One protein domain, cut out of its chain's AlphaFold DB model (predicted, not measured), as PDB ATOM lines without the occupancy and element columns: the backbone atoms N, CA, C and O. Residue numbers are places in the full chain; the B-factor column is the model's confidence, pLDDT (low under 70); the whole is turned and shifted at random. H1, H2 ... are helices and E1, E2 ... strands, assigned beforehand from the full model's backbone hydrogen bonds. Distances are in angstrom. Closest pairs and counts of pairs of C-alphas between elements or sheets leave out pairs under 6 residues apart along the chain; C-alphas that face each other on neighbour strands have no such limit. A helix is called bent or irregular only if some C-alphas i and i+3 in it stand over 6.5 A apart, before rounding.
ATOM      1  N   GLU A 117     149.373  -9.074 383.976       92.31
ATOM      2  CA  GLU A 117     149.402  -7.806 384.713       92.31
ATOM      3  C   GLU A 117     148.844  -6.646 383.884       92.31
ATOM      4  O   GLU A 117     148.010  -5.876 384.372       92.31
ATOM      5  N   VAL A 118     149.251  -6.535 382.617       95.19
ATOM      6  CA  VAL A 118     148.780  -5.473 381.720       95.19
ATOM      7  C   VAL A 118     147.296  -5.637 381.389       95.19
ATOM      8  O   VAL A 118     146.558  -4.648 381.406       95.19
ATOM      9  N   LEU A 119     146.822  -6.862 381.138       96.88
ATOM     10  CA  LEU A 119     145.404  -7.138 380.878       96.88
ATOM     11  C   LEU A 119     144.534  -6.781 382.095       96.88
ATOM     12  O   LEU A 119     143.529  -6.078 381.953       96.88
ATOM     13  N   HIS A 120     144.952  -7.173 383.304       95.88
ATOM     14  CA  HIS A 120     144.268  -6.790 384.543       95.88
ATOM     15  C   HIS A 120     144.287  -5.276 384.778       95.88
ATOM     16  O   HIS A 120     143.260  -4.696 385.137       95.88
ATOM     17  N   SER A 121     145.431  -4.624 384.557       96.38
ATOM     18  CA  SER A 121     145.578  -3.174 384.737       96.38
ATOM     19  C   SER A 121     144.699  -2.400 383.760       96.38
ATOM     20  O   SER A 121     143.989  -1.475 384.161       96.38
ATOM     21  N   THR A 122     144.650  -2.843 382.501       97.44
ATOM     22  CA  THR A 122     143.754  -2.293 381.480       97.44
ATOM     23  C   THR A 122     142.300  -2.418 381.925       97.44
ATOM     24  O   THR A 122     141.573  -1.424 381.939       97.44
ATOM     25  N   LEU A 123     141.873  -3.607 382.364       97.12
ATOM     26  CA  LEU A 123     140.490  -3.834 382.783       97.12
ATOM     27  C   LEU A 123     140.098  -2.994 384.009       97.12
ATOM     28  O   LEU A 123     138.996  -2.444 384.058       97.12
ATOM     29  N   ASN A 124     140.995  -2.857 384.986       96.31
ATOM     30  CA  ASN A 124     140.783  -1.983 386.141       96.31
ATOM     31  C   ASN A 124     140.645  -0.515 385.714       96.31
ATOM     32  O   ASN A 124     139.733   0.175 386.170       96.31
ATOM     33  N   SER A 125     141.497  -0.051 384.796       96.44
ATOM     34  CA  SER A 125     141.429   1.307 384.251       96.44
ATOM     35  C   SER A 125     140.108   1.572 383.528       96.44
ATOM     36  O   SER A 125     139.483   2.612 383.742       96.44
ATOM     37  N   ILE A 126     139.631   0.603 382.740       96.50
ATOM     38  CA  ILE A 126     138.328   0.662 382.068       96.50
ATOM     39  C   ILE A 126     137.180   0.763 383.072       96.50
ATOM     40  O   ILE A 126     136.325   1.640 382.938       96.50
ATOM     41  N   LYS A 127     137.168  -0.098 384.095       94.81
ATOM     42  CA  LYS A 127     136.128  -0.094 385.135       94.81
ATOM     43  C   LYS A 127     136.099   1.241 385.885       94.81
ATOM     44  O   LYS A 127     135.026   1.801 386.095       94.81
ATOM     45  N   ASN A 128     137.267   1.803 386.202       94.44
ATOM     46  CA  ASN A 128     137.385   3.124 386.832       94.44
ATOM     47  C   ASN A 128     136.863   4.262 385.943       94.44
ATOM     48  O   ASN A 128     136.403   5.283 386.449       94.44
ATOM     49  N   LYS A 129     136.903   4.079 384.620       94.12
ATOM     50  CA  LYS A 129     136.362   5.007 383.617       94.12
ATOM     51  C   LYS A 129     134.887   4.728 383.279       94.12
ATOM     52  O   LYS A 129     134.363   5.293 382.326       94.12
ATOM     53  N   GLY A 130     134.207   3.873 384.049       93.38
ATOM     54  CA  GLY A 130     132.786   3.551 383.869       93.38
ATOM     55  C   GLY A 130     132.482   2.661 382.659       93.38
ATOM     56  O   GLY A 130     131.325   2.578 382.241       93.38
ATOM     57  N   GLY A 131     133.506   2.028 382.081       95.88
ATOM     58  CA  GLY A 131     133.351   1.028 381.032       95.88
ATOM     59  C   GLY A 131     133.091  -0.374 381.581       95.88
ATOM     60  O   GLY A 131     133.044  -0.601 382.793       95.88
ATOM     61  N   ILE A 132     132.946  -1.328 380.666       96.06
ATOM     62  CA  ILE A 132     132.768  -2.748 380.974       96.06
ATOM     63  C   ILE A 132     133.825  -3.577 380.256       96.06
ATOM     64  O   ILE A 132     134.375  -3.167 379.237       96.06
ATOM     65  N   GLY A 133     134.095  -4.762 380.775       96.19
ATOM     66  CA  GLY A 133     135.002  -5.711 380.157       96.19
ATOM     67  C   GLY A 133     135.149  -6.951 381.015       96.19
ATOM     68  O   GLY A 133     134.731  -6.955 382.181       96.19
ATOM     69  N   ASP A 134     135.776  -7.962 380.440       97.12
ATOM     70  CA  ASP A 134     136.061  -9.216 381.117       97.12
ATOM     71  C   ASP A 134     137.439  -9.750 380.725       97.12
ATOM     72  O   ASP A 134     137.995  -9.386 379.683       97.12
ATOM     73  N   LEU A 135     137.993 -10.588 381.598       97.81
ATOM     74  CA  LEU A 135     139.262 -11.269 381.395       97.81
ATOM     75  C   LEU A 135     139.167 -12.689 381.945       97.81
ATOM     76  O   LEU A 135     138.968 -12.886 383.144       97.81
ATOM     77  N   PHE A 136     139.413 -13.658 381.077       97.50
ATOM     78  CA  PHE A 136     139.598 -15.053 381.433       97.50
ATOM     79  C   PHE A 136     140.908 -15.551 380.826       97.50
ATOM     80  O   PHE A 136     141.127 -15.424 379.624       97.50
ATOM     81  N   ILE A 137     141.784 -16.104 381.662       96.94
ATOM     82  CA  ILE A 137     143.040 -16.735 381.248       96.94
ATOM     83  C   ILE A 137     143.023 -18.137 381.840       96.94
ATOM     84  O   ILE A 137     142.958 -18.289 383.061       96.94
ATOM     85  N   ASP A 138     143.059 -19.146 380.982       97.56
ATOM     86  CA  ASP A 138     143.078 -20.541 381.408       97.56
ATOM     87  C   ASP A 138     144.514 -21.027 381.678       97.56
ATOM     88  O   ASP A 138     145.492 -20.336 381.378       97.56
ATOM     89  N   GLN A 139     144.668 -22.234 382.217       96.00
ATOM     90  CA  GLN A 139     145.970 -22.883 382.344       96.00
ATOM     91  C   GLN A 139     146.630 -23.150 380.973       96.00
ATOM     92  O   GLN A 139     145.942 -23.251 379.950       96.00
ATOM     93  N   PRO A 140     147.964 -23.302 380.921       97.12
ATOM     94  CA  PRO A 140     148.642 -23.714 379.699       97.12
ATOM     95  C   PRO A 140     148.182 -25.089 379.189       97.12
ATOM     96  O   PRO A 140     147.755 -25.959 379.951       97.12
ATOM     97  N   ALA A 141     148.267 -25.275 377.875       97.31
ATOM     98  CA  ALA A 141     147.985 -26.525 377.189       97.31
ATOM     99  C   ALA A 141     149.130 -27.529 377.363       97.31
ATOM    100  O   ALA A 141     150.299 -27.165 377.479       97.31
ATOM    101  N   SER A 142     148.798 -28.815 377.305       96.69
ATOM    102  CA  SER A 142     149.799 -29.871 377.172       96.69
ATOM    103  C   SER A 142     150.234 -30.049 375.714       96.69
ATOM    104  O   SER A 142     149.483 -29.746 374.784       96.69
ATOM    105  N   GLU A 143     151.410 -30.640 375.491       95.94
ATOM    106  CA  GLU A 143     151.823 -31.064 374.143       95.94
ATOM    107  C   GLU A 143     150.804 -32.029 373.510       95.94
ATOM    108  O   GLU A 143     150.553 -31.964 372.309       95.94
ATOM    109  N   SER A 144     150.165 -32.890 374.313       96.50
ATOM    110  CA  SER A 144     149.117 -33.796 373.829       96.50
ATOM    111  C   SER A 144     147.872 -33.070 373.325       96.50
ATOM    112  O   SER A 144     147.304 -33.503 372.325       96.50
ATOM    113  N   ASP A 145     147.472 -31.965 373.966       97.00
ATOM    114  CA  ASP A 145     146.340 -31.156 373.494       97.00
ATOM    115  C   ASP A 145     146.644 -30.570 372.113       97.00
ATOM    116  O   ASP A 145     145.825 -30.645 371.197       97.00
ATOM    117  N   VAL A 146     147.855 -30.031 371.946       97.38
ATOM    118  CA  VAL A 146     148.318 -29.464 370.675       97.38
ATOM    119  C   VAL A 146     148.336 -30.528 369.581       97.38
ATOM    120  O   VAL A 146     147.745 -30.315 368.524       97.38
ATOM    121  N   LEU A 147     148.928 -31.697 369.846       96.38
ATOM    122  CA  LEU A 147     148.990 -32.798 368.880       96.38
ATOM    123  C   LEU A 147     147.597 -33.284 368.451       96.38
ATOM    124  O   LEU A 147     147.387 -33.612 367.281       96.38
ATOM    125  N   GLN A 148     146.631 -33.318 369.373       96.75
ATOM    126  CA  GLN A 148     145.254 -33.694 369.055       96.75
ATOM    127  C   GLN A 148     144.600 -32.687 368.099       96.75
ATOM    128  O   GLN A 148     143.943 -33.088 367.131       96.75
ATOM    129  N   ILE A 149     144.793 -31.388 368.343       97.12
ATOM    130  CA  ILE A 149     144.290 -30.337 367.456       97.12
ATOM    131  C   ILE A 149     144.966 -30.417 366.085       97.12
ATOM    132  O   ILE A 149     144.261 -30.456 365.079       97.12
ATOM    133  N   GLU A 150     146.299 -30.514 366.029       96.19
ATOM    134  CA  GLU A 150     147.071 -30.629 364.779       96.19
ATOM    135  C   GLU A 150     146.619 -31.822 363.931       96.19
ATOM    136  O   GLU A 150     146.403 -31.693 362.722       96.19
ATOM    137  N   SER A 151     146.400 -32.974 364.572       94.88
ATOM    138  CA  SER A 151     145.878 -34.169 363.906       94.88
ATOM    139  C   SER A 151     144.471 -33.965 363.344       94.88
ATOM    140  O   SER A 151     144.125 -34.617 362.360       94.88
ATOM    141  N   THR A 152     143.655 -33.113 363.967       94.69
ATOM    142  CA  THR A 152     142.269 -32.870 363.543       94.69
ATOM    143  C   THR A 152     142.203 -31.857 362.403       94.69
ATOM    144  O   THR A 152     141.524 -32.102 361.411       94.69
ATOM    145  N   ILE A 153     142.942 -30.749 362.503       92.50
ATOM    146  CA  ILE A 153     142.972 -29.704 361.463       92.50
ATOM    147  C   ILE A 153     143.837 -30.095 360.250       92.50
ATOM    148  O   ILE A 153     143.756 -29.462 359.198       92.50
ATOM    149  N   GLY A 154     144.676 -31.127 360.387       92.00
ATOM    150  CA  GLY A 154     145.473 -31.698 359.300       92.00
ATOM    151  C   GLY A 154     146.788 -30.967 359.009       92.00
ATOM    152  O   GLY A 154     147.351 -31.136 357.925       92.00
ATOM    153  N   PHE A 155     147.281 -30.144 359.936       90.19
ATOM    154  CA  PHE A 155     148.583 -29.484 359.828       90.19
ATOM    155  C   PHE A 155     149.133 -29.034 361.186       90.19
ATOM    156  O   PHE A 155     148.384 -28.848 362.140       90.19
ATOM    157  N   GLU A 156     150.447 -28.812 361.245       93.50
ATOM    158  CA  GLU A 156     151.127 -28.307 362.442       93.50
ATOM    159  C   GLU A 156     150.757 -26.848 362.746       93.50
ATOM    160  O   GLU A 156     150.806 -25.981 361.864       93.50
ATOM    161  N   LEU A 157     150.446 -26.560 364.010       95.81
ATOM    162  CA  LEU A 157     150.181 -25.209 364.480       95.81
ATOM    163  C   LEU A 157     151.437 -24.337 364.310       95.81
ATOM    164  O   LEU A 157     152.561 -24.806 364.526       95.81
ATOM    165  N   PRO A 158     151.283 -23.044 363.972       95.81
ATOM    166  CA  PRO A 158     152.416 -22.135 363.878       95.81
ATOM    167  C   PRO A 158     153.220 -22.085 365.178       95.81
ATOM    168  O   PRO A 158     152.675 -21.925 366.267       95.81
ATOM    169  N   GLU A 159     154.540 -22.164 365.057       92.69
ATOM    170  CA  GLU A 159     155.443 -22.354 366.196       92.69
ATOM    171  C   GLU A 159     155.320 -21.263 367.278       92.69
ATOM    172  O   GLU A 159     155.310 -21.562 368.468       92.69
ATOM    173  N   SER A 160     155.152 -19.993 366.887       93.62
ATOM    174  CA  SER A 160     154.931 -18.904 367.854       93.62
ATOM    175  C   SER A 160     153.585 -18.992 368.571       93.62
ATOM    176  O   SER A 160     153.458 -18.503 369.684       93.62
ATOM    177  N   PHE A 161     152.569 -19.581 367.937       97.19
ATOM    178  CA  PHE A 161     151.279 -19.818 368.581       97.19
ATOM    179  C   PHE A 161     151.383 -20.976 369.578       97.19
ATOM    180  O   PHE A 161     150.945 -20.834 370.715       97.19
ATOM    181  N   LYS A 162     152.038 -22.079 369.178       96.00
ATOM    182  CA  LYS A 162     152.291 -23.242 370.046       96.00
ATOM    183  C   LYS A 162     152.967 -22.859 371.355       96.00
ATOM    184  O   LYS A 162     152.489 -23.266 372.407       96.00
ATOM    185  N   ARG A 163     154.021 -22.038 371.293       93.75
ATOM    186  CA  ARG A 163     154.688 -21.524 372.498       93.75
ATOM    187  C   ARG A 163     153.721 -20.815 373.434       93.75
ATOM    188  O   ARG A 163     153.654 -21.170 374.597       93.75
ATOM    189  N   VAL A 164     152.901 -19.887 372.937       95.19
ATOM    190  CA  VAL A 164     151.947 -19.177 373.807       95.19
ATOM    191  C   VAL A 164     150.946 -20.134 374.451       95.19
ATOM    192  O   VAL A 164     150.667 -20.004 375.643       95.19
ATOM    193  N   VAL A 165     150.415 -21.109 373.706       97.06
ATOM    194  CA  VAL A 165     149.435 -22.029 374.297       97.06
ATOM    195  C   VAL A 165     150.050 -23.002 375.299       97.06
ATOM    196  O   VAL A 165     149.386 -23.307 376.284       97.06
ATOM    197  N   ILE A 166     151.295 -23.444 375.099       95.50
ATOM    198  CA  ILE A 166     152.000 -24.384 375.992       95.50
ATOM    199  C   ILE A 166     152.637 -23.678 377.196       95.50
ATOM    200  O   ILE A 166     152.596 -24.204 378.304       95.50
ATOM    201  N   ASP A 167     153.218 -22.497 376.992       93.31
ATOM    202  CA  ASP A 167     154.032 -21.816 378.004       93.31
ATOM    203  C   ASP A 167     153.233 -20.785 378.816       93.31
ATOM    204  O   ASP A 167     153.645 -20.424 379.918       93.31
ATOM    205  N   TYR A 168     152.098 -20.296 378.295       94.12
ATOM    206  CA  TYR A 168     151.299 -19.256 378.951       94.12
ATOM    207  C   TYR A 168     149.852 -19.670 379.215       94.12
ATOM    208  O   TYR A 168     149.435 -19.703 380.371       94.12
ATOM    209  N   SER A 169     149.063 -19.959 378.176       96.38
ATOM    210  CA  SER A 169     147.645 -20.287 378.364       96.38
ATOM    211  C   SER A 169     147.004 -20.888 377.122       96.38
ATOM    212  O   SER A 169     147.125 -20.332 376.028       96.38
ATOM    213  N   ARG A 170     146.215 -21.955 377.290       97.62
ATOM    214  CA  ARG A 170     145.429 -22.542 376.192       97.62
ATOM    215  C   ARG A 170     144.314 -21.622 375.680       97.62
ATOM    216  O   ARG A 170     143.886 -21.765 374.533       97.62
ATOM    217  N   GLN A 171     143.842 -20.693 376.510       97.75
ATOM    218  CA  GLN A 171     142.728 -19.799 376.202       97.75
ATOM    219  C   GLN A 171     142.883 -18.470 376.932       97.75
ATOM    220  O   GLN A 171     143.036 -18.428 378.149       97.75
ATOM    221  N   CYS A 172     142.744 -17.380 376.188       98.00
ATOM    222  CA  CYS A 172     142.657 -16.043 376.744       98.00
ATOM    223  C   CYS A 172     141.475 -15.317 376.112       98.00
ATOM    224  O   CYS A 172     141.529 -14.952 374.935       98.00
ATOM    225  N   ASP A 173     140.425 -15.091 376.894       97.81
ATOM    226  CA  ASP A 173     139.316 -14.229 376.509       97.81
ATOM    227  C   ASP A 173     139.519 -12.873 377.171       97.81
ATOM    228  O   ASP A 173     139.669 -12.766 378.388       97.81
ATOM    229  N   PHE A 174     139.536 -11.822 376.365       98.00
ATOM    230  CA  PHE A 174     139.691 -10.470 376.868       98.00
ATOM    231  C   PHE A 174     138.961  -9.513 375.959       98.00
ATOM    232  O   PHE A 174     139.174  -9.516 374.746       98.00
ATOM    233  N   TYR A 175     138.145  -8.662 376.558       97.44
ATOM    234  CA  TYR A 175     137.513  -7.566 375.856       97.44
ATOM    235  C   TYR A 175     137.177  -6.443 376.823       97.44
ATOM    236  O   TYR A 175     137.016  -6.644 378.030       97.44
ATOM    237  N   TRP A 176     136.994  -5.257 376.268       97.38
ATOM    238  CA  TRP A 176     136.432  -4.135 376.989       97.38
ATOM    239  C   TRP A 176     135.760  -3.150 376.037       97.38
ATOM    240  O   TRP A 176     136.052  -3.106 374.840       97.38
ATOM    241  N   ASN A 177     134.865  -2.333 376.580       95.50
ATOM    242  CA  ASN A 177     134.340  -1.148 375.918       95.50
ATOM    243  C   ASN A 177     134.086  -0.010 376.920       95.50
ATOM    244  O   ASN A 177     133.962  -0.227 378.129       95.50
ATOM    245  N   THR A 178     134.034   1.217 376.410       93.69
ATOM    246  CA  THR A 178     133.699   2.426 377.166       93.69
ATOM    247  C   THR A 178     132.524   3.167 376.540       93.69
ATOM    248  O   THR A 178     132.070   2.867 375.436       93.69
ATOM    249  N   GLN A 179     132.013   4.154 377.273       86.12
ATOM    250  CA  GLN A 179     131.001   5.082 376.777       86.12
ATOM    251  C   GLN A 179     131.642   6.175 375.907       86.12
ATOM    252  O   GLN A 179     132.815   6.511 376.075       86.12
ATOM    253  N   GLU A 180     130.851   6.802 375.032       77.50
ATOM    254  CA  GLU A 180     131.313   7.851 374.102       77.50
ATOM    255  C   GLU A 180     131.980   9.062 374.771       77.50
ATOM    256  O   GLU A 180     132.810   9.728 374.159       77.50
ATOM    257  N   ASN A 181     131.654   9.349 376.032       79.56
ATOM    258  CA  ASN A 181     132.251  10.448 376.797       79.56
ATOM    259  C   ASN A 181     133.610  10.096 377.436       79.56
ATOM    260  O   ASN A 181     134.239  10.964 378.038       79.56
ATOM    261  N   SER A 182     134.043   8.839 377.325       85.44
ATOM    262  CA  SER A 182     135.232   8.283 377.969       85.44
ATOM    263  C   SER A 182     136.075   7.544 376.929       85.44
ATOM    264  O   SER A 182     136.294   6.337 377.029       85.44
ATOM    265  N   THR A 183     136.514   8.269 375.899       87.19
ATOM    266  CA  THR A 183     137.303   7.740 374.777       87.19
ATOM    267  C   THR A 183     138.743   8.225 374.800       87.19
ATOM    268  O   THR A 183     139.055   9.316 375.285       87.19
ATOM    269  N   CYS A 184     139.636   7.426 374.214       91.19
ATOM    270  CA  CYS A 184     140.956   7.904 373.821       91.19
ATOM    271  C   CYS A 184     140.884   8.443 372.390       91.19
ATOM    272  O   CYS A 184     140.543   7.703 371.466       91.19
ATOM    273  N   VAL A 185     141.211   9.721 372.197       91.06
ATOM    274  CA  VAL A 185     141.253  10.342 370.868       91.06
ATOM    275  C   VAL A 185     142.654  10.193 370.280       91.06
ATOM    276  O   VAL A 185     143.631  10.702 370.832       91.06
ATOM    277  N   LEU A 186     142.748   9.529 369.130       88.19
ATOM    278  CA  LEU A 186     143.964   9.425 368.334       88.19
ATOM    279  C   LEU A 186     143.998  10.546 367.295       88.19
ATOM    280  O   LEU A 186     143.097  10.681 366.463       88.19
ATOM    281  N   ASP A 187     145.050  11.354 367.346       80.94
ATOM    282  CA  ASP A 187     145.214  12.557 366.533       80.94
ATOM    283  C   ASP A 187     146.637  12.712 365.943       80.94
ATOM    284  O   ASP A 187     146.913  13.745 365.339       80.94
ATOM    285  N   ASP A 188     147.517  11.693 365.997       73.56
ATOM    286  CA  ASP A 188     148.876  11.784 365.415       73.56
ATOM    287  C   ASP A 188     148.870  12.012 363.884       73.56
ATOM    288  O   ASP A 188     148.558  11.083 363.130       73.56
ATOM    289  N   PRO A 189     149.306  13.198 363.398       63.28
ATOM    290  CA  PRO A 189     149.353  13.537 361.977       63.28
ATOM    291  C   PRO A 189     150.213  12.601 361.116       63.28
ATOM    292  O   PRO A 189     150.005  12.537 359.905       63.28
ATOM    293  N   ASN A 190     151.180  11.896 361.710       60.97
ATOM    294  CA  ASN A 190     152.222  11.163 360.990       60.97
ATOM    295  C   ASN A 190     151.867   9.709 360.665       60.97
ATOM    296  O   ASN A 190     152.546   9.091 359.843       60.97
ATOM    297  N   ILE A 191     150.821   9.165 361.292       60.56
ATOM    298  CA  ILE A 191     150.297   7.822 360.994       60.56
ATOM    299  C   ILE A 191     149.276   7.894 359.836       60.56
ATOM    300  O   ILE A 191     148.891   6.890 359.238       60.56
ATOM    301  N   TYR A 192     148.895   9.109 359.424       60.19
ATOM    302  CA  TYR A 192     147.990   9.340 358.304       60.19
ATOM    303  C   TYR A 192     148.726   9.283 356.968       60.19
ATOM    304  O   TYR A 192     149.400  10.233 356.580       60.19
ATOM    305  N   SER A 193     148.573   8.173 356.244       45.97
ATOM    306  CA  SER A 193     148.304   8.123 354.794       45.97
ATOM    307  C   SER A 193     148.825   6.831 354.163       45.97
ATOM    308  O   SER A 193     149.988   6.701 353.792       45.97
ATOM    309  N   THR A 194     147.915   5.892 353.926       45.88
ATOM    310  CA  THR A 194     148.077   4.905 352.845       45.88
ATOM    311  C   THR A 194     146.844   4.802 351.939       45.88
ATOM    312  O   THR A 194     147.001   4.348 350.806       45.88
ATOM    313  N   GLN A 195     145.673   5.299 352.375       48.66
ATOM    314  CA  GLN A 195     144.363   5.118 351.712       48.66
ATOM    315  C   GLN A 195     143.534   6.419 351.510       48.66
ATOM    316  O   GLN A 195     142.357   6.356 351.188       48.66
ATOM    317  N   GLY A 196     144.123   7.615 351.656       43.81
ATOM    318  CA  GLY A 196     143.532   8.855 351.109       43.81
ATOM    319  C   GLY A 196     142.678   9.740 352.031       43.81
ATOM    320  O   GLY A 196     142.521  10.907 351.694       43.81
ATOM    321  N   GLU A 197     142.233   9.281 353.205       48.59
ATOM    322  CA  GLU A 197     141.526  10.140 354.178       48.59
ATOM    323  C   GLU A 197     142.366  10.378 355.449       48.59
ATOM    324  O   GLU A 197     142.941   9.429 355.999       48.59
ATOM    325  N   PRO A 198     142.482  11.625 355.946       50.53
ATOM    326  CA  PRO A 198     143.191  11.909 357.187       50.53
ATOM    327  C   PRO A 198     142.392  11.358 358.376       50.53
ATOM    328  O   PRO A 198     141.348  11.901 358.731       50.53
ATOM    329  N   TYR A 199     142.896  10.304 359.025       61.62
ATOM    330  CA  TYR A 199     142.264   9.650 360.184       61.62
ATOM    331  C   TYR A 199     142.349  10.473 361.486       61.62
ATOM    332  O   TYR A 199     142.710   9.952 362.538       61.62
ATOM    333  N   ARG A 200     142.049  11.772 361.426       64.50
ATOM    334  CA  ARG A 200     142.093  12.663 362.589       64.50
ATOM    335  C   ARG A 200     140.950  12.358 363.549       64.50
ATOM    336  O   ARG A 200     139.825  12.127 363.118       64.50
ATOM    337  N   ASN A 201     141.240  12.465 364.842       77.50
ATOM    338  CA  ASN A 201     140.272  12.377 365.932       77.50
ATOM    339  C   ASN A 201     139.537  11.028 365.999       77.50
ATOM    340  O   ASN A 201     138.332  10.979 366.247       77.50
ATOM    341  N   ARG A 202     140.254   9.923 365.765       85.31
ATOM    342  CA  ARG A 202     139.686   8.578 365.915       85.31
ATOM    343  C   ARG A 202     139.478   8.278 367.398       85.31
ATOM    344  O   ARG A 202     140.434   8.295 368.165       85.31
ATOM    345  N   ASN A 203     138.243   7.978 367.781       90.75
ATOM    346  CA  ASN A 203     137.901   7.552 369.133       90.75
ATOM    347  C   ASN A 203     138.123   6.049 369.287       90.75
ATOM    348  O   ASN A 203     137.501   5.265 368.574       90.75
ATOM    349  N   ILE A 204     138.961   5.657 370.241       93.69
ATOM    350  CA  ILE A 204     139.041   4.273 370.699       93.69
ATOM    351  C   ILE A 204     138.019   4.086 371.819       93.69
ATOM    352  O   ILE A 204     138.088   4.757 372.853       93.69
ATOM    353  N   LEU A 205     137.073   3.184 371.564       93.25
ATOM    354  CA  LEU A 205     135.910   2.879 372.404       93.25
ATOM    355  C   LEU A 205     135.904   1.439 372.916       93.25
ATOM    356  O   LEU A 205     135.116   1.104 373.793       93.25
ATOM    357  N   ASN A 206     136.728   0.574 372.335       94.69
ATOM    358  CA  ASN A 206     136.767  -0.844 372.637       94.69
ATOM    359  C   ASN A 206     138.159  -1.428 372.378       94.69
ATOM    360  O   ASN A 206     139.034  -0.799 371.768       94.69
ATOM    361  N   GLY A 207     138.344  -2.645 372.870       96.12
ATOM    362  CA  GLY A 207     139.532  -3.442 372.641       96.12
ATOM    363  C   GLY A 207     139.316  -4.894 373.042       96.12
ATOM    364  O   GLY A 207     138.318  -5.240 373.678       96.12
ATOM    365  N   GLY A 208     140.267  -5.735 372.652       96.31
ATOM    366  CA  GLY A 208     140.161  -7.186 372.739       96.31
ATOM    367  C   GLY A 208     139.128  -7.768 371.769       96.31
ATOM    368  O   GLY A 208     138.716  -7.106 370.818       96.31
ATOM    369  N   LEU A 209     138.739  -9.024 371.993       95.25
ATOM    370  CA  LEU A 209     137.827  -9.792 371.140       95.25
ATOM    371  C   LEU A 209     136.811 -10.524 372.021       95.25
ATOM    372  O   LEU A 209     137.188 -11.331 372.869       95.25
ATOM    373  N   PHE A 210     135.526 -10.220 371.826       86.44
ATOM    374  CA  PHE A 210     134.441 -10.688 372.693       86.44
ATOM    375  C   PHE A 210     134.103 -12.171 372.467       86.44
ATOM    376  O   PHE A 210     134.290 -12.984 373.366       86.44
ATOM    377  N   ASP A 211     133.647 -12.544 371.267       83.38
ATOM    378  CA  ASP A 211     133.048 -13.869 371.034       83.38
ATOM    379  C   ASP A 211     134.075 -15.007 370.981       83.38
ATOM    380  O   ASP A 211     133.880 -16.095 371.535       83.38
ATOM    381  N   LEU A 212     135.183 -14.782 370.278       91.50
ATOM    382  CA  LEU A 212     136.179 -15.817 369.995       91.50
ATOM    383  C   LEU A 212     137.390 -15.760 370.936       91.50
ATOM    384  O   LEU A 212     138.176 -16.705 370.942       91.50
ATOM    385  N   GLY A 213     137.468 -14.733 371.789       94.62
ATOM    386  CA  GLY A 213     138.608 -14.477 372.666       94.62
ATOM    387  C   GLY A 213     139.824 -13.963 371.901       94.62
ATOM    388  O   GLY A 213     139.814 -13.862 370.676       94.62
ATOM    389  N   LEU A 214     140.911 -13.637 372.594       97.19
ATOM    390  CA  LEU A 214     142.177 -13.322 371.925       97.19
ATOM    391  C   LEU A 214     142.759 -14.569 371.243       97.19
ATOM    392  O   LEU A 214     143.284 -14.481 370.133       97.19
ATOM    393  N   TRP A 215     142.637 -15.722 371.903       97.94
ATOM    394  CA  TRP A 215     142.834 -17.054 371.334       97.94
ATOM    395  C   TRP A 215     142.145 -18.108 372.206       97.94
ATOM    396  O   TRP A 215     142.008 -17.936 373.418       97.94
ATOM    397  N   ASN A 216     141.761 -19.230 371.600       97.38
ATOM    398  CA  ASN A 216     141.192 -20.368 372.312       97.38
ATOM    399  C   ASN A 216     141.492 -21.670 371.554       97.38
ATOM    400  O   ASN A 216     141.020 -21.855 370.429       97.38
ATOM    401  N   LEU A 217     142.269 -22.561 372.178       96.88
ATOM    402  CA  LEU A 217     142.696 -23.832 371.586       96.88
ATOM    403  C   LEU A 217     141.508 -24.713 371.155       96.88
ATOM    404  O   LEU A 217     141.542 -25.305 370.077       96.88
ATOM    405  N   ASP A 218     140.433 -24.736 371.942       94.75
ATOM    406  CA  ASP A 218     139.266 -25.591 371.703       94.75
ATOM    407  C   ASP A 218     138.390 -25.067 370.548       94.75
ATOM    408  O   ASP A 218     137.642 -25.826 369.930       94.75
ATOM    409  N   LYS A 219     138.515 -23.778 370.197       95.94
ATOM    410  CA  LYS A 219     137.809 -23.167 369.055       95.94
ATOM    411  C   LYS A 219     138.535 -23.361 367.721       95.94
ATOM    412  O   LYS A 219     137.940 -23.110 366.672       95.94
ATOM    413  N   LEU A 220     139.794 -23.810 367.720       96.56
ATOM    414  CA  LEU A 220     140.616 -23.839 366.506       96.56
ATOM    415  C   LEU A 220     140.076 -24.754 365.410       96.56
ATOM    416  O   LEU A 220     140.226 -24.412 364.241       96.56
ATOM    417  N   ILE A 221     139.451 -25.882 365.760       95.06
ATOM    418  CA  ILE A 221     138.856 -26.785 364.762       95.06
ATOM    419  C   ILE A 221     137.791 -26.022 363.971       95.06
ATOM    420  O   ILE A 221     137.923 -25.855 362.763       95.06
ATOM    421  N   HIS A 222     136.818 -25.436 364.672       94.06
ATOM    422  CA  HIS A 222     135.755 -24.652 364.048       94.06
ATOM    423  C   HIS A 222     136.292 -23.453 363.251       94.06
ATOM    424  O   HIS A 222     135.877 -23.217 362.119       94.06
ATOM    425  N   LEU A 223     137.256 -22.712 363.806       94.38
ATOM    426  CA  LEU A 223     137.858 -21.564 363.122       94.38
ATOM    427  C   LEU A 223     138.577 -21.956 361.827       94.38
ATOM    428  O   LEU A 223     138.567 -21.197 360.860       94.38
ATOM    429  N   ASN A 224     139.195 -23.135 361.781       93.44
ATOM    430  CA  ASN A 224     139.894 -23.609 360.589       93.44
ATOM    431  C   ASN A 224     138.985 -24.382 359.616       93.44
ATOM    432  O   ASN A 224     139.408 -24.594 358.479       93.44
ATOM    433  N   ASP A 225     137.747 -24.704 360.006       90.12
ATOM    434  CA  ASP A 225     136.672 -25.087 359.082       90.12
ATOM    435  C   ASP A 225     136.136 -23.858 358.331       90.12
ATOM    436  O   ASP A 225     136.016 -23.891 357.109       90.12
ATOM    437  N   ILE A 226     135.941 -22.723 359.020       85.75
ATOM    438  CA  ILE A 226     135.546 -21.442 358.390       85.75
ATOM    439  C   ILE A 226     136.513 -21.057 357.267       85.75
ATOM    440  O   ILE A 226     136.101 -20.571 356.216       85.75
ATOM    441  N   ARG A 227     137.810 -21.305 357.477       83.88
ATOM    442  CA  ARG A 227     138.857 -21.121 356.468       83.88
ATOM    443  C   ARG A 227     138.561 -21.875 355.166       83.88
ATOM    444  O   ARG A 227     138.826 -21.342 354.096       83.88
ATOM    445  N   ILE A 228     138.061 -23.108 355.264       80.75
ATOM    446  CA  ILE A 228     137.708 -23.951 354.113       80.75
ATOM    447  C   ILE A 228     136.466 -23.382 353.430       80.75
ATOM    448  O   ILE A 228     136.447 -23.249 352.211       80.75
ATOM    449  N   ASP A 229     135.468 -22.979 354.216       79.88
ATOM    450  CA  ASP A 229     134.228 -22.404 353.689       79.88
ATOM    451  C   ASP A 229     134.458 -21.100 352.918       79.88
ATOM    452  O   ASP A 229     133.680 -20.787 352.025       79.88
ATOM    453  N   HIS A 230     135.514 -20.346 353.235       77.69
ATOM    454  CA  HIS A 230     135.854 -19.082 352.573       77.69
ATOM    455  C   HIS A 230     136.881 -19.233 351.441       77.69
ATOM    456  O   HIS A 230     137.188 -18.247 350.777       77.69
ATOM    457  N   ASP A 231     137.385 -20.444 351.170       69.94
ATOM    458  CA  ASP A 231     138.423 -20.680 350.152       69.94
ATOM    459  C   ASP A 231     137.957 -20.286 348.735       69.94
ATOM    460  O   ASP A 231     138.734 -19.793 347.922       69.94
ATOM    461  N   TYR A 232     136.650 -20.367 348.454       68.44
ATOM    462  CA  TYR A 232     136.089 -19.918 347.171       68.44
ATOM    463  C   TYR A 232     136.309 -18.417 346.902       68.44
ATOM    464  O   TYR A 232     136.336 -18.000 345.745       68.44
ATOM    465  N   LEU A 233     136.466 -17.591 347.946       68.31
ATOM    466  CA  LEU A 233     136.771 -16.163 347.790       68.31
ATOM    467  C   LEU A 233     138.186 -15.947 347.244       68.31
ATOM    468  O   LEU A 233     138.452 -14.916 346.622       68.31
ATOM    469  N   ASP A 234     139.070 -16.923 347.445       64.62
ATOM    470  CA  ASP A 234     140.420 -16.909 346.909       64.62
ATOM    471  C   ASP A 234     140.453 -17.343 345.422       64.62
ATOM    472  O   ASP A 234     141.321 -16.906 344.664       64.62
ATOM    473  N   GLU A 235     139.508 -18.181 344.973       55.97
ATOM    474  CA  GLU A 235     139.470 -18.743 343.607       55.97
ATOM    475  C   GLU A 235     139.244 -17.689 342.510       55.97
ATOM    476  O   GLU A 235     139.655 -17.877 341.363       55.97
ATOM    477  N   GLU A 236     138.638 -16.549 342.845       55.72
ATOM    478  CA  GLU A 236     138.419 -15.457 341.892       55.72
ATOM    479  C   GLU A 236     139.672 -14.589 341.666       55.72
ATOM    480  O   GLU A 236     139.690 -13.764 340.744       55.72
ATOM    481  N   ASN A 237     140.729 -14.742 342.483       55.97
ATOM    482  CA  ASN A 237     141.951 -13.951 342.355       55.97
ATOM    483  C   ASN A 237     143.186 -14.628 342.987       55.97
ATOM    484  O   ASN A 237     143.426 -14.501 344.187       55.97
ATOM    485  N   GLU A 238     144.033 -15.243 342.150       52.31
ATOM    486  CA  GLU A 238     145.253 -15.964 342.567       52.31
ATOM    487  C   GLU A 238     146.235 -15.138 343.434       52.31
ATOM    488  O   GLU A 238     147.089 -15.695 344.130       52.31
ATOM    489  N   GLU A 239     146.132 -13.803 343.428       51.91
ATOM    490  CA  GLU A 239     146.957 -12.916 344.258       51.91
ATOM    491  C   GLU A 239     146.468 -12.787 345.719       51.91
ATOM    492  O   GLU A 239     147.180 -12.199 346.538       51.91
ATOM    493  N   PHE A 240     145.307 -13.357 346.077       58.31
ATOM    494  CA  PHE A 240     144.648 -13.184 347.381       58.31
ATOM    495  C   PHE A 240     144.324 -14.491 348.112       58.31
ATOM    496  O   PHE A 240     143.424 -14.486 348.936       58.31
ATOM    497  N   HIS A 241     145.077 -15.576 347.894       69.19
ATOM    498  CA  HIS A 241     144.866 -16.850 348.600       69.19
ATOM    499  C   HIS A 241     145.198 -16.819 350.110       69.19
ATOM    500  O   HIS A 241     145.941 -17.672 350.604       69.19
ATOM    501  N   PHE A 242     144.774 -15.809 350.866       77.88
ATOM    502  CA  PHE A 242     145.079 -15.747 352.289       77.88
ATOM    503  C   PHE A 242     144.173 -16.669 353.095       77.88
ATOM    504  O   PHE A 242     144.669 -17.201 354.084       77.88
ATOM    505  N   TRP A 243     142.923 -16.934 352.697       86.38
ATOM    506  CA  TRP A 243     142.062 -17.854 353.446       86.38
ATOM    507  C   TRP A 243     142.654 -19.262 353.452       86.38
ATOM    508  O   TRP A 243     143.082 -19.736 354.506       86.38
ATOM    509  N   SER A 244     142.818 -19.895 352.288       82.31
ATOM    510  CA  SER A 244     143.414 -21.241 352.181       82.31
ATOM    511  C   SER A 244     144.759 -21.367 352.890       82.31
ATOM    512  O   SER A 244     145.060 -22.413 353.472       82.31
ATOM    513  N   ASN A 245     145.569 -20.310 352.862       86.31
ATOM    514  CA  ASN A 245     146.937 -20.330 353.366       86.31
ATOM    515  C   ASN A 245     147.097 -19.749 354.773       86.31
ATOM    516  O   ASN A 245     148.231 -19.534 355.198       86.31
ATOM    517  N   SER A 246     146.013 -19.532 355.514       91.81
ATOM    518  CA  SER A 246     146.078 -19.073 356.903       91.81
ATOM    519  C   SER A 246     145.819 -20.187 357.905       91.81
ATOM    520  O   SER A 246     145.174 -21.187 357.618       91.81
ATOM    521  N   PHE A 247     146.327 -20.006 359.115       95.69
ATOM    522  CA  PHE A 247     145.806 -20.646 360.316       95.69
ATOM    523  C   PHE A 247     144.974 -19.611 361.071       95.69
ATOM    524  O   PHE A 247     145.532 -18.603 361.500       95.69
ATOM    525  N   ILE A 248     143.667 -19.824 361.210       96.56
ATOM    526  CA  ILE A 248     142.781 -18.875 361.899       96.56
ATOM    527  C   ILE A 248     142.802 -19.170 363.398       96.56
ATOM    528  O   ILE A 248     142.575 -20.312 363.802       96.56
ATOM    529  N   PHE A 249     143.072 -18.143 364.212       97.56
ATOM    530  CA  PHE A 249     143.142 -18.274 365.673       97.56
ATOM    531  C   PHE A 249     142.090 -17.460 366.429       97.56
ATOM    532  O   PHE A 249     141.857 -17.742 367.603       97.56
ATOM    533  N   SER A 250     141.461 -16.468 365.788       97.06
ATOM    534  CA  SER A 250     140.339 -15.716 366.363       97.06
ATOM    535  C   SER A 250     139.555 -14.928 365.296       97.06
ATOM    536  O   SER A 250     139.900 -14.960 364.113       97.06
ATOM    537  N   GLY A 251     138.512 -14.208 365.713       94.06
ATOM    538  CA  GLY A 251     137.720 -13.280 364.911       94.06
ATOM    539  C   GLY A 251     136.972 -12.249 365.756       94.06
ATOM    540  O   GLY A 251     136.871 -12.371 366.976       94.06
ATOM    541  N   ASP A 252     136.474 -11.210 365.091       89.94
ATOM    542  CA  ASP A 252     135.856 -10.033 365.719       89.94
ATOM    543  C   ASP A 252     134.344 -10.170 365.979       89.94
ATOM    544  O   ASP A 252     133.724  -9.243 366.495       89.94
ATOM    545  N   GLY A 253     133.747 -11.310 365.612       85.31
ATOM    546  CA  GLY A 253     132.301 -11.555 365.704       85.31
ATOM    547  C   GLY A 253     131.477 -10.897 364.586       85.31
ATOM    548  O   GLY A 253     130.273 -11.126 364.488       85.31
ATOM    549  N   MET A 254     132.115 -10.131 363.696       85.25
ATOM    550  CA  MET A 254     131.493  -9.388 362.590       85.25
ATOM    551  C   MET A 254     131.884  -9.946 361.214       85.25
ATOM    552  O   MET A 254     131.736  -9.274 360.193       85.25
ATOM    553  N   GLY A 255     132.373 -11.186 361.177       87.69
ATOM    554  CA  GLY A 255     132.796 -11.855 359.947       87.69
ATOM    555  C   GLY A 255     134.219 -11.516 359.505       87.69
ATOM    556  O   GLY A 255     134.583 -11.854 358.378       87.69
ATOM    557  N   ASN A 256     135.029 -10.890 360.366       91.50
ATOM    558  CA  ASN A 256     136.462 -10.736 360.139       91.50
ATOM    559  C   ASN A 256     137.265 -11.586 361.124       91.50
ATOM    560  O   ASN A 256     136.848 -11.854 362.252       91.50
ATOM    561  N   TYR A 257     138.443 -12.014 360.684       94.75
ATOM    562  CA  TYR A 257     139.247 -13.010 361.374       94.75
ATOM    563  C   TYR A 257     140.702 -12.588 361.477       94.75
ATOM    564  O   TYR A 257     141.215 -11.784 360.698       94.75
ATOM    565  N   PHE A 258     141.381 -13.176 362.450       96.81
ATOM    566  CA  PHE A 258     142.807 -13.034 362.654       96.81
ATOM    567  C   PHE A 258     143.458 -14.376 362.356       96.81
ATOM    568  O   PHE A 258     143.101 -15.412 362.928       96.81
ATOM    569  N   GLY A 259     144.400 -14.347 361.422       96.50
ATOM    570  CA  GLY A 259     145.106 -15.524 360.954       96.50
ATOM    571  C   GLY A 259     146.610 -15.386 361.095       96.50
ATOM    572  O   GLY A 259     147.144 -14.289 361.225       96.50
ATOM    573  N   ILE A 260     147.303 -16.515 361.048       97.12
ATOM    574  CA  ILE A 260     148.744 -16.586 360.829       97.12
ATOM    575  C   ILE A 260     148.957 -17.090 359.409       97.12
ATOM    576  O   ILE A 260     148.519 -18.190 359.073       97.12
ATOM    577  N   ASP A 261     149.633 -16.300 358.582       91.38
ATOM    578  CA  ASP A 261     149.940 -16.678 357.204       91.38
ATOM    579  C   ASP A 261     150.930 -17.856 357.196       91.38
ATOM    580  O   ASP A 261     151.935 -17.861 357.911       91.38
ATOM    581  N   ARG A 262     150.646 -18.886 356.399       89.56
ATOM    582  CA  ARG A 262     151.431 -20.125 356.302       89.56
ATOM    583  C   ARG A 262     152.178 -20.261 354.980       89.56
ATOM    584  O   ARG A 262     152.914 -21.236 354.813       89.56
ATOM    585  N   LYS A 263     152.043 -19.310 354.047       83.50
ATOM    586  CA  LYS A 263     152.639 -19.416 352.704       83.50
ATOM    587  C   LYS A 263     153.380 -18.167 352.244       83.50
ATOM    588  O   LYS A 263     154.510 -18.297 351.770       83.50
ATOM    589  N   TYR A 264     152.786 -16.982 352.358       80.44
ATOM    590  CA  TYR A 264     153.321 -15.772 351.717       80.44
ATOM    591  C   TYR A 264     154.182 -14.943 352.675       80.44
ATOM    592  O   TYR A 264     155.294 -14.538 352.324       80.44
ATOM    593  N   ASN A 265     153.698 -14.749 353.897       81.31
ATOM    594  CA  ASN A 265     154.350 -14.061 355.009       81.31
ATOM    595  C   ASN A 265     154.398 -15.007 356.216       81.31
ATOM    596  O   ASN A 265     153.817 -14.738 357.260       81.31
ATOM    597  N   ILE A 266     155.050 -16.158 356.034       86.75
ATOM    598  CA  ILE A 266     155.007 -17.287 356.974       86.75
ATOM    599  C   ILE A 266     155.256 -16.846 358.420       86.75
ATOM    600  O   ILE A 266     156.328 -16.333 358.738       86.75
ATOM    601  N   GLY A 267     154.283 -17.121 359.285       89.62
ATOM    602  CA  GLY A 267     154.326 -16.821 360.711       89.62
ATOM    603  C   GLY A 267     153.787 -15.442 361.084       89.62
ATOM    604  O   GLY A 267     153.510 -15.224 362.260       89.62
ATOM    605  N   GLU A 268     153.591 -14.528 360.130       94.69
ATOM    606  CA  GLU A 268     153.036 -13.202 360.406       94.69
ATOM    607  C   GLU A 268     151.536 -13.277 360.703       94.69
ATOM    608  O   GLU A 268     150.796 -14.030 360.067       94.69
ATOM    609  N   VAL A 269     151.086 -12.456 361.654       97.31
ATOM    610  CA  VAL A 269     149.660 -12.283 361.940       97.31
ATOM    611  C   VAL A 269     149.058 -11.357 360.896       97.31
ATOM    612  O   VAL A 269     149.575 -10.258 360.670       97.31
ATOM    613  N   ILE A 270     147.952 -11.783 360.301       94.81
ATOM    614  CA  ILE A 270     147.213 -11.057 359.277       94.81
ATOM    615  C   ILE A 270     145.728 -10.942 359.623       94.81
ATOM    616  O   ILE A 270     145.161 -11.780 360.321       94.81
ATOM    617  N   TYR A 271     145.112  -9.884 359.114       94.12
ATOM    618  CA  TYR A 271     143.681  -9.641 359.165       94.12
ATOM    619  C   TYR A 271     143.012 -10.229 357.921       94.12
ATOM    620  O   TYR A 271     143.444  -9.969 356.798       94.12
ATOM    621  N   LEU A 272     141.959 -11.010 358.120       91.81
ATOM    622  CA  LEU A 272     141.180 -11.663 357.077       91.81
ATOM    623  C   LEU A 272     139.766 -11.086 357.098       91.81
ATOM    624  O   LEU A 272     139.105 -11.064 358.131       91.81
ATOM    625  N   THR A 273     139.309 -10.605 355.954       87.94
ATOM    626  CA  THR A 273     137.978 -10.014 355.784       87.94
ATOM    627  C   THR A 273     137.406 -10.384 354.422       87.94
ATOM    628  O   THR A 273     138.156 -10.660 353.490       87.94
ATOM    629  N   ASN A 274     136.082 -10.390 354.298       79.94
ATOM    630  CA  ASN A 274     135.413 -10.592 353.012       79.94
ATOM    631  C   ASN A 274     135.435  -9.322 352.142       79.94
ATOM    632  O   ASN A 274     135.138  -9.374 350.948       79.94
ATOM    633  N   GLU A 275     135.796  -8.176 352.723       76.81
ATOM    634  CA  GLU A 275     136.033  -6.945 351.978       76.81
ATOM    635  C   GLU A 275     137.433  -6.966 351.349       76.81
ATOM    636  O   GLU A 275     138.393  -7.442 351.941       76.81
ATOM    637  N   LYS A 276     137.587  -6.419 350.139       72.69
ATOM    638  CA  LYS A 276     138.911  -6.358 349.486       72.69
ATOM    639  C   LYS A 276     139.889  -5.454 350.240       72.69
ATOM    640  O   LYS A 276     141.101  -5.666 350.197       72.69
ATOM    641  N   ASP A 277     139.368  -4.436 350.916       78.56
ATOM    642  CA  ASP A 277     140.180  -3.481 351.653       78.56
ATOM    643  C   ASP A 277     140.714  -4.117 352.936       78.56
ATOM    644  O   ASP A 277     139.973  -4.656 353.748       78.56
ATOM    645  N   PHE A 278     142.028  -4.012 353.136       82.69
ATOM    646  CA  PHE A 278     142.739  -4.560 354.296       82.69
ATOM    647  C   PHE A 278     142.703  -6.093 354.443       82.69
ATOM    648  O   PHE A 278     143.205  -6.611 355.442       82.69
ATOM    649  N   HIS A 279     142.204  -6.835 353.451       87.25
ATOM    650  CA  HIS A 279     142.380  -8.284 353.407       87.25
ATOM    651  C   HIS A 279     143.871  -8.646 353.317       87.25
ATOM    652  O   HIS A 279     144.618  -8.080 352.514       87.25
ATOM    653  N   GLY A 280     144.328  -9.550 354.184       87.81
ATOM    654  CA  GLY A 280     145.745  -9.887 354.337       87.81
ATOM    655  C   GLY A 280     146.570  -8.786 355.016       87.81
ATOM    656  O   GLY A 280     147.805  -8.820 354.965       87.81
ATOM    657  N   TRP A 281     145.933  -7.782 355.640       90.00
ATOM    658  CA  TRP A 281     146.666  -6.712 356.315       90.00
ATOM    659  C   TRP A 281     147.479  -7.270 357.477       90.00
ATOM    660  O   TRP A 281     146.967  -7.971 358.340       90.00
ATOM    661  N   ARG A 282     148.762  -6.929 357.520       91.31
ATOM    662  CA  ARG A 282     149.705  -7.492 358.482       91.31
ATOM    663  C   ARG A 282     149.658  -6.749 359.808       91.31
ATOM    664  O   ARG A 282     149.835  -5.537 359.832       91.31
ATOM    665  N   LEU A 283     149.495  -7.482 360.900       95.00
ATOM    666  CA  LEU A 283     149.327  -6.943 362.249       95.00
ATOM    667  C   LEU A 283     150.526  -7.220 363.163       95.00
ATOM    668  O   LEU A 283     150.810  -6.412 364.044       95.00
ATOM    669  N   GLY A 284     151.288  -8.292 362.922       93.94
ATOM    670  CA  GLY A 284     152.539  -8.557 363.639       93.94
ATOM    671  C   GLY A 284     153.450  -9.563 362.941       93.94
ATOM    672  O   GLY A 284     153.010 -10.331 362.091       93.94
ATOM    673  N   LYS A 285     154.738  -9.559 363.307       91.94
ATOM    674  CA  LYS A 285     155.773 -10.428 362.703       91.94
ATOM    675  C   LYS A 285     155.666 -11.902 363.106       91.94
ATOM    676  O   LYS A 285     156.206 -12.769 362.432       91.94
ATOM    677  N   SER A 286     155.033 -12.153 364.241       94.06
ATOM    678  CA  SER A 286     154.716 -13.465 364.791       94.06
ATOM    679  C   SER A 286     153.495 -13.322 365.689       94.06
ATOM    680  O   SER A 286     153.136 -12.195 366.050       94.06
ATOM    681  N   PHE A 287     152.889 -14.439 366.090       96.81
ATOM    682  CA  PHE A 287     151.808 -14.412 367.077       96.81
ATOM    683  C   PHE A 287     152.252 -13.726 368.375       96.81
ATOM    684  O   PHE A 287     151.615 -12.782 368.827       96.81
ATOM    685  N   GLU A 288     153.410 -14.107 368.913       93.06
ATOM    686  CA  GLU A 288     153.936 -13.517 370.148       93.06
ATOM    687  C   GLU A 288     154.261 -12.030 369.995       93.06
ATOM    688  O   GLU A 288     153.956 -11.238 370.879       93.06
ATOM    689  N   SER A 289     154.849 -11.624 368.864       92.19
ATOM    690  CA  SER A 289     155.158 -10.216 368.607       92.19
ATOM    691  C   SER A 289     153.884  -9.381 368.483       92.19
ATOM    692  O   SER A 289     153.829  -8.271 369.015       92.19
ATOM    693  N   PHE A 290     152.859  -9.908 367.809       96.25
ATOM    694  CA  PHE A 290     151.548  -9.276 367.718       96.25
ATOM    695  C   PHE A 290     150.919  -9.120 369.105       96.25
ATOM    696  O   PHE A 290     150.628  -7.994 369.505       96.25
ATOM    697  N   MET A 291     150.793 -10.217 369.859       96.94
ATOM    698  CA  MET A 291     150.176 -10.200 371.185       96.94
ATOM    699  C   MET A 291     150.944  -9.308 372.153       96.94
ATOM    700  O   MET A 291     150.330  -8.477 372.807       96.94
ATOM    701  N   ASN A 292     152.277  -9.368 372.174       94.19
ATOM    702  CA  ASN A 292     153.085  -8.502 373.028       94.19
ATOM    703  C   ASN A 292     152.839  -7.012 372.736       94.19
ATOM    704  O   ASN A 292     152.635  -6.222 373.653       94.19
ATOM    705  N   ASN A 293     152.825  -6.618 371.458       94.31
ATOM    706  CA  ASN A 293     152.572  -5.225 371.089       94.31
ATOM    707  C   ASN A 293     151.133  -4.794 371.375       94.31
ATOM    708  O   ASN A 293     150.914  -3.662 371.799       94.31
ATOM    709  N   TRP A 294     150.160  -5.666 371.120       97.19
ATOM    710  CA  TRP A 294     148.751  -5.325 371.259       97.19
ATOM    711  C   TRP A 294     148.306  -5.312 372.724       97.19
ATOM    712  O   TRP A 294     147.629  -4.378 373.147       97.19
ATOM    713  N   ILE A 295     148.759  -6.272 373.535       97.00
ATOM    714  CA  ILE A 295     148.498  -6.317 374.980       97.00
ATOM    715  C   ILE A 295     149.085  -5.088 375.673       97.00
ATOM    716  O   ILE A 295     148.387  -4.458 376.457       97.00
ATOM    717  N   GLN A 296     150.306  -4.663 375.322       94.94
ATOM    718  CA  GLN A 296     150.935  -3.465 375.901       94.94
ATOM    719  C   GLN A 296     150.169  -2.156 375.666       94.94
ATOM    720  O   GLN A 296     150.453  -1.157 376.323       94.94
ATOM    721  N   ILE A 297     149.210  -2.142 374.740       96.00
ATOM    722  CA  ILE A 297     148.299  -1.018 374.502       96.00
ATOM    723  C   ILE A 297     146.859  -1.368 374.895       96.00
ATOM    724  O   ILE A 297     145.911  -0.841 374.317       96.00
ATOM    725  N   GLY A 298     146.687  -2.289 375.845       96.75
ATOM    726  CA  GLY A 298     145.393  -2.715 376.373       96.75
ATOM    727  C   GLY A 298     144.503  -3.417 375.348       96.75
ATOM    728  O   GLY A 298     143.284  -3.285 375.404       96.75
ATOM    729  N   CYS A 299     145.097  -4.092 374.362       97.44
ATOM    730  CA  CYS A 299     144.410  -4.663 373.200       97.44
ATOM    731  C   CYS A 299     143.472  -3.666 372.500       97.44
ATOM    732  O   CYS A 299     142.410  -4.046 372.017       97.44
ATOM    733  N   ALA A 300     143.830  -2.382 372.459       96.31
ATOM    734  CA  ALA A 300     142.954  -1.347 371.930       96.31
ATOM    735  C   ALA A 300     142.615  -1.507 370.439       96.31
ATOM    736  O   ALA A 300     143.459  -1.903 369.628       96.31
ATOM    737  N   GLY A 301     141.390  -1.105 370.094       92.69
ATOM    738  CA  GLY A 301     140.837  -1.131 368.744       92.69
ATOM    739  C   GLY A 301     139.909  -2.322 368.516       92.69
ATOM    740  O   GLY A 301     140.211  -3.445 368.922       92.69
ATOM    741  N   GLY A 302     138.799  -2.072 367.827       86.19
ATOM    742  CA  GLY A 302     137.812  -3.095 367.457       86.19
ATOM    743  C   GLY A 302     137.660  -3.266 365.950       86.19
ATOM    744  O   GLY A 302     136.980  -4.179 365.501       86.19
ATOM    745  N   PHE A 303     138.285  -2.389 365.163       87.81
ATOM    746  CA  PHE A 303     138.211  -2.416 363.709       87.81
ATOM    747  C   PHE A 303     139.598  -2.264 363.095       87.81
ATOM    748  O   PHE A 303     140.477  -1.604 363.650       87.81
ATOM    749  N   ILE A 304     139.775  -2.772 361.874       88.44
ATOM    750  CA  ILE A 304     141.065  -2.724 361.171       88.44
ATOM    751  C   ILE A 304     141.668  -1.318 361.074       88.44
ATOM    752  O   ILE A 304     142.878  -1.132 361.197       88.44
ATOM    753  N   LYS A 305     140.827  -0.288 360.934       87.06
ATOM    754  CA  LYS A 305     141.290   1.103 360.868       87.06
ATOM    755  C   LYS A 305     141.884   1.599 362.195       87.06
ATOM    756  O   LYS A 305     142.696   2.525 362.170       87.06
ATOM    757  N   ASP A 306     141.501   1.007 363.323       90.31
ATOM    758  CA  ASP A 306     142.100   1.289 364.628       90.31
ATOM    759  C   ASP A 306     143.489   0.651 364.703       90.31
ATOM    760  O   ASP A 306     144.456   1.332 365.033       90.31
ATOM    761  N   TYR A 307     143.631  -0.605 364.270       90.94
ATOM    762  CA  TYR A 307     144.929  -1.289 364.225       90.94
ATOM    763  C   TYR A 307     145.927  -0.578 363.304       90.94
ATOM    764  O   TYR A 307     147.087  -0.389 363.666       90.94
ATOM    765  N   VAL A 308     145.466  -0.087 362.151       88.12
ATOM    766  CA  VAL A 308     146.276   0.749 361.252       88.12
ATOM    767  C   VAL A 308     146.723   2.033 361.955       88.12
ATOM    768  O   VAL A 308     147.884   2.417 361.833       88.12
ATOM    769  N   ALA A 309     145.857   2.671 362.747       87.69
ATOM    770  CA  ALA A 309     146.208   3.866 363.517       87.69
ATOM    771  C   ALA A 309     147.221   3.594 364.649       87.69
ATOM    772  O   ALA A 309     147.820   4.538 365.165       87.69
ATOM    773  N   LEU A 310     147.418   2.329 365.022       90.19
ATOM    774  CA  LEU A 310     148.364   1.870 366.047       90.19
ATOM    775  C   LEU A 310     149.658   1.296 365.460       90.19
ATOM    776  O   LEU A 310     150.604   0.987 366.191       90.19
ATOM    777  N   SER A 311     149.720   1.192 364.136       87.12
ATOM    778  CA  SER A 311     150.928   0.865 363.391       87.12
ATOM    779  C   SER A 311     151.846   2.076 363.198       87.12
ATOM    780  O   SER A 311     151.515   3.214 363.538       87.12
ATOM    781  N   SER A 312     153.042   1.836 362.659       78.75
ATOM    782  CA  SER A 312     154.012   2.897 362.367       78.75
ATOM    783  C   SER A 312     154.035   3.258 360.881       78.75
ATOM    784  O   SER A 312     153.695   2.454 360.019       78.75
ATOM    785  N   ARG A 313     154.572   4.435 360.541       70.19
ATOM    786  CA  ARG A 313     154.734   4.862 359.137       70.19
ATOM    787  C   ARG A 313     155.560   3.887 358.282       70.19
ATOM    788  O   ARG A 313     155.382   3.834 357.069       70.19
ATOM    789  N   HIS A 314     156.485   3.156 358.899       75.00
ATOM    790  CA  HIS A 314     157.438   2.283 358.207       75.00
ATOM    791  C   HIS A 314     157.093   0.798 358.320       75.00
ATOM    792  O   HIS A 314     157.789  -0.040 357.751       75.00
ATOM    793  N   SER A 315     156.045   0.453 359.067       82.81
ATOM    794  CA  SER A 315     155.698  -0.934 359.330       82.81
ATOM    795  C   SER A 315     154.201  -1.078 359.590       82.81
ATOM    796  O   SER A 315     153.688  -0.351 360.441       82.81
ATOM    797  N   PRO A 316     153.523  -2.027 358.915       85.19
ATOM    798  CA  PRO A 316     152.078  -2.220 359.047       85.19
ATOM    799  C   PRO A 316     151.673  -2.842 360.390       85.19
ATOM    800  O   PRO A 316     150.493  -2.839 360.726       85.19
ATOM    801  N   TYR A 317     152.642  -3.362 361.146       91.00
ATOM    802  CA  TYR A 317     152.412  -4.048 362.409       91.00
ATOM    803  C   TYR A 317     152.011  -3.074 363.513       91.00
ATOM    804  O   TYR A 317     152.536  -1.957 363.579       91.00
ATOM    805  N   ILE A 318     151.154  -3.538 364.424       92.31
ATOM    806  CA  ILE A 318     150.870  -2.830 365.671       92.31
ATOM    807  C   ILE A 318     152.184  -2.622 366.422       92.31
ATOM    808  O   ILE A 318     153.009  -3.531 366.538       92.31
ATOM    809  N   ASN A 319     152.388  -1.408 366.924       90.12
ATOM    810  CA  ASN A 319     153.610  -1.042 367.621       90.12
ATOM    811  C   ASN A 319     153.268  -0.227 368.869       90.12
ATOM    812  O   ASN A 319     152.785   0.902 368.771       90.12
ATOM    813  N   HIS A 320     153.572  -0.773 370.046       92.38
ATOM    814  CA  HIS A 320     153.252  -0.152 371.336       92.38
ATOM    815  C   HIS A 320     154.044   1.139 371.634       92.38
ATOM    816  O   HIS A 320     153.764   1.822 372.616       92.38
ATOM    817  N   LYS A 321     155.016   1.501 370.786       91.06
ATOM    818  CA  LYS A 321     155.901   2.665 370.956       91.06
ATOM    819  C   LYS A 321     155.546   3.854 370.054       91.06
ATOM    820  O   LYS A 321     156.260   4.853 370.063       91.06
ATOM    821  N   THR A 322     154.490   3.767 369.243       88.12
ATOM    822  CA  THR A 322     154.043   4.906 368.417       88.12
ATOM    823  C   THR A 322     153.401   5.995 369.277       88.12
ATOM    824  O   THR A 322     152.960   5.733 370.393       88.12
ATOM    825  N   THR A 323     153.286   7.222 368.761       90.00
ATOM    826  CA  THR A 323     152.618   8.319 369.481       90.00
ATOM    827  C   THR A 323     151.190   7.955 369.892       90.00
ATOM    828  O   THR A 323     150.784   8.251 371.013       90.00
ATOM    829  N   ASN A 324     150.429   7.312 368.999       90.88
ATOM    830  CA  ASN A 324     149.061   6.876 369.283       90.88
ATOM    831  C   ASN A 324     149.040   5.781 370.351       90.88
ATOM    832  O   ASN A 324     148.286   5.884 371.313       90.88
ATOM    833  N   SER A 325     149.923   4.790 370.244       92.38
ATOM    834  CA  SER A 325     150.057   3.742 371.254       92.38
ATOM    835  C   SER A 325     150.419   4.301 372.630       92.38
ATOM    836  O   SER A 325     149.775   3.962 373.616       92.38
ATOM    837  N   LEU A 326     151.370   5.237 372.710       93.56
ATOM    838  CA  LEU A 326     151.744   5.892 373.968       93.56
ATOM    839  C   LEU A 326     150.599   6.732 374.558       93.56
ATOM    840  O   LEU A 326     150.465   6.814 375.778       93.56
ATOM    841  N   LYS A 327     149.746   7.335 373.717       94.00
ATOM    842  CA  LYS A 327     148.520   8.011 374.177       94.00
ATOM    843  C   LYS A 327     147.532   7.031 374.794       94.00
ATOM    844  O   LYS A 327     146.978   7.343 375.843       94.00
ATOM    845  N   ILE A 328     147.358   5.859 374.188       95.12
ATOM    846  CA  ILE A 328     146.514   4.796 374.738       95.12
ATOM    847  C   ILE A 328     147.074   4.292 376.065       95.12
ATOM    848  O   ILE A 328     146.337   4.251 377.044       95.12
ATOM    849  N   LYS A 329     148.377   3.997 376.137       95.62
ATOM    850  CA  LYS A 329     149.028   3.580 377.388       95.62
ATOM    851  C   LYS A 329     148.812   4.597 378.505       95.62
ATOM    852  O   LYS A 329     148.358   4.250 379.589       95.62
ATOM    853  N   LYS A 330     149.039   5.881 378.207       95.75
ATOM    854  CA  LYS A 330     148.793   6.978 379.149       95.75
ATOM    855  C   LYS A 330     147.325   7.079 379.559       95.75
ATOM    856  O   LYS A 330     147.043   7.381 380.710       95.75
ATOM    857  N   TRP A 331     146.400   6.860 378.628       95.38
ATOM    858  CA  TRP A 331     144.971   6.864 378.919       95.38
ATOM    859  C   TRP A 331     144.569   5.690 379.821       95.38
ATOM    860  O   TRP A 331     143.759   5.875 380.726       95.38
ATOM    861  N   PHE A 332     145.177   4.519 379.635       95.19
ATOM    862  CA  PHE A 332     145.000   3.377 380.526       95.19
ATOM    863  C   PHE A 332     145.765   3.465 381.835       95.19
ATOM    864  O   PHE A 332     145.424   2.715 382.744       95.19
ATOM    865  N   GLU A 333     146.729   4.375 381.957       92.94
ATOM    866  CA  GLU A 333     147.634   4.435 383.109       92.94
ATOM    867  C   GLU A 333     148.426   3.117 383.262       92.94
ATOM    868  O   GLU A 333     148.604   2.615 384.368       92.94
TER     869      GLU A 333
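What this domain is: This is residues 117 to 333 of the 335 residues of the protein "SMI1_KNR4 domain-containing protein" of Neobacillus notoginsengisoli (UniProt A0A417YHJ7). A strongly twisted four-stranded sheet, E6 E7 E8 E9, has H4 packed over one face and H6 and H7 near its edge strand E9; a second sheet, E1 E2 E5, has H1 over one face. H2 and H3 lie towards one end of the body, the hairpin E3 E4 and H8 towards the other. The printed part has 217 residues with eight named helices and ten named strands, in the order H1 E1 H2 H3 E2 E3 E4 E5 H4 H5 E6 E7 E8 E9 H6 H7 E10 H8; the class is mixed and the sheets are antiparallel. It is compact, radius of gyration of the C-alphas 17.0 A, spans 47 by 40 by 26 A.

How they stand to each other: E6 (246 to 251), E7 (257 to 261), E8 (269 to 272) and E9 (281 to 284) form a meander of hairpins, each strand the antiparallel neighbour of the one before; N 247 and O 260 (2.8 A), N 259 and O 270 (2.9 A) and N 271 and O 281 (2.8 A) are within hydrogen-bond range. H4 (217 to 229) is on this sheet, height 7.3 A, its closest C-alphas to E6 being Asn 224 and Ile 248, 5.7 A. H6 (287 to 295) stands at the sheet's level, height 1.2 A. H7 (304 to 310) is on the sheet too. E10 (315 to 318) pairs with no named strand; C-alphas 283 and 317 of E9 and E10 are closest, 4.2 A. H2 (143 to 153) touches H4, closest C-alphas Ile 153 and Ile 221, 6.0 A, at a shallow tilt of 16 degrees, the same way. H3 (159 to 167) touches H6, closest C-alphas Ser 160 and Phe 287, 5.5 A. H5 (232 to 235) and H4 meet only through their link. E2 (171 to 177) is the inner strand between E1 (132 to 137) and E5 (206 to 209), with N 134 and O 175 at 3.0 A and N 176 and O 207 at 2.9 A. H1 (117 to 128) on one face makes two layers, a helix over a sheet, height 8.7 A, running along E1 at 18 degrees on the local plane. E3 (184 to 186) and E4 (202 to 204) are a hairpin, N 186 and O 202 at 2.8 A; E4 runs on into E5 at 57 degrees. H8 (323 to 332) touches residues 121 to 126 of H1, closest C-alphas Phe 332 and Ser 125, 5.6 A. Every O i to N i+4 pair is within hydrogen-bond range in H1, H2, H6, H7 and H8, 4 of 5 in H3 and 6 of 9 in H4; H5 is too short for one.

Where its parts are: H1 begins at C-alpha 117 (149.402, -7.806, 384.713), and H8 ends at C-alpha 332 (145.000, 3.377, 380.526). E2 is 20.5 A long, H4 19.9 A. H4 is irregular, C-alphas 218 and 221 being 7.1 A apart.

The domain as a whole: The C-alphas of Ser 144 and Pro 198, the two farthest apart, are 49.0 A apart. The printed part has no cut; the link E3 to E4 is long, 15 residues. Confidence is under 70 at residues 189 to 200 and 231 to 241.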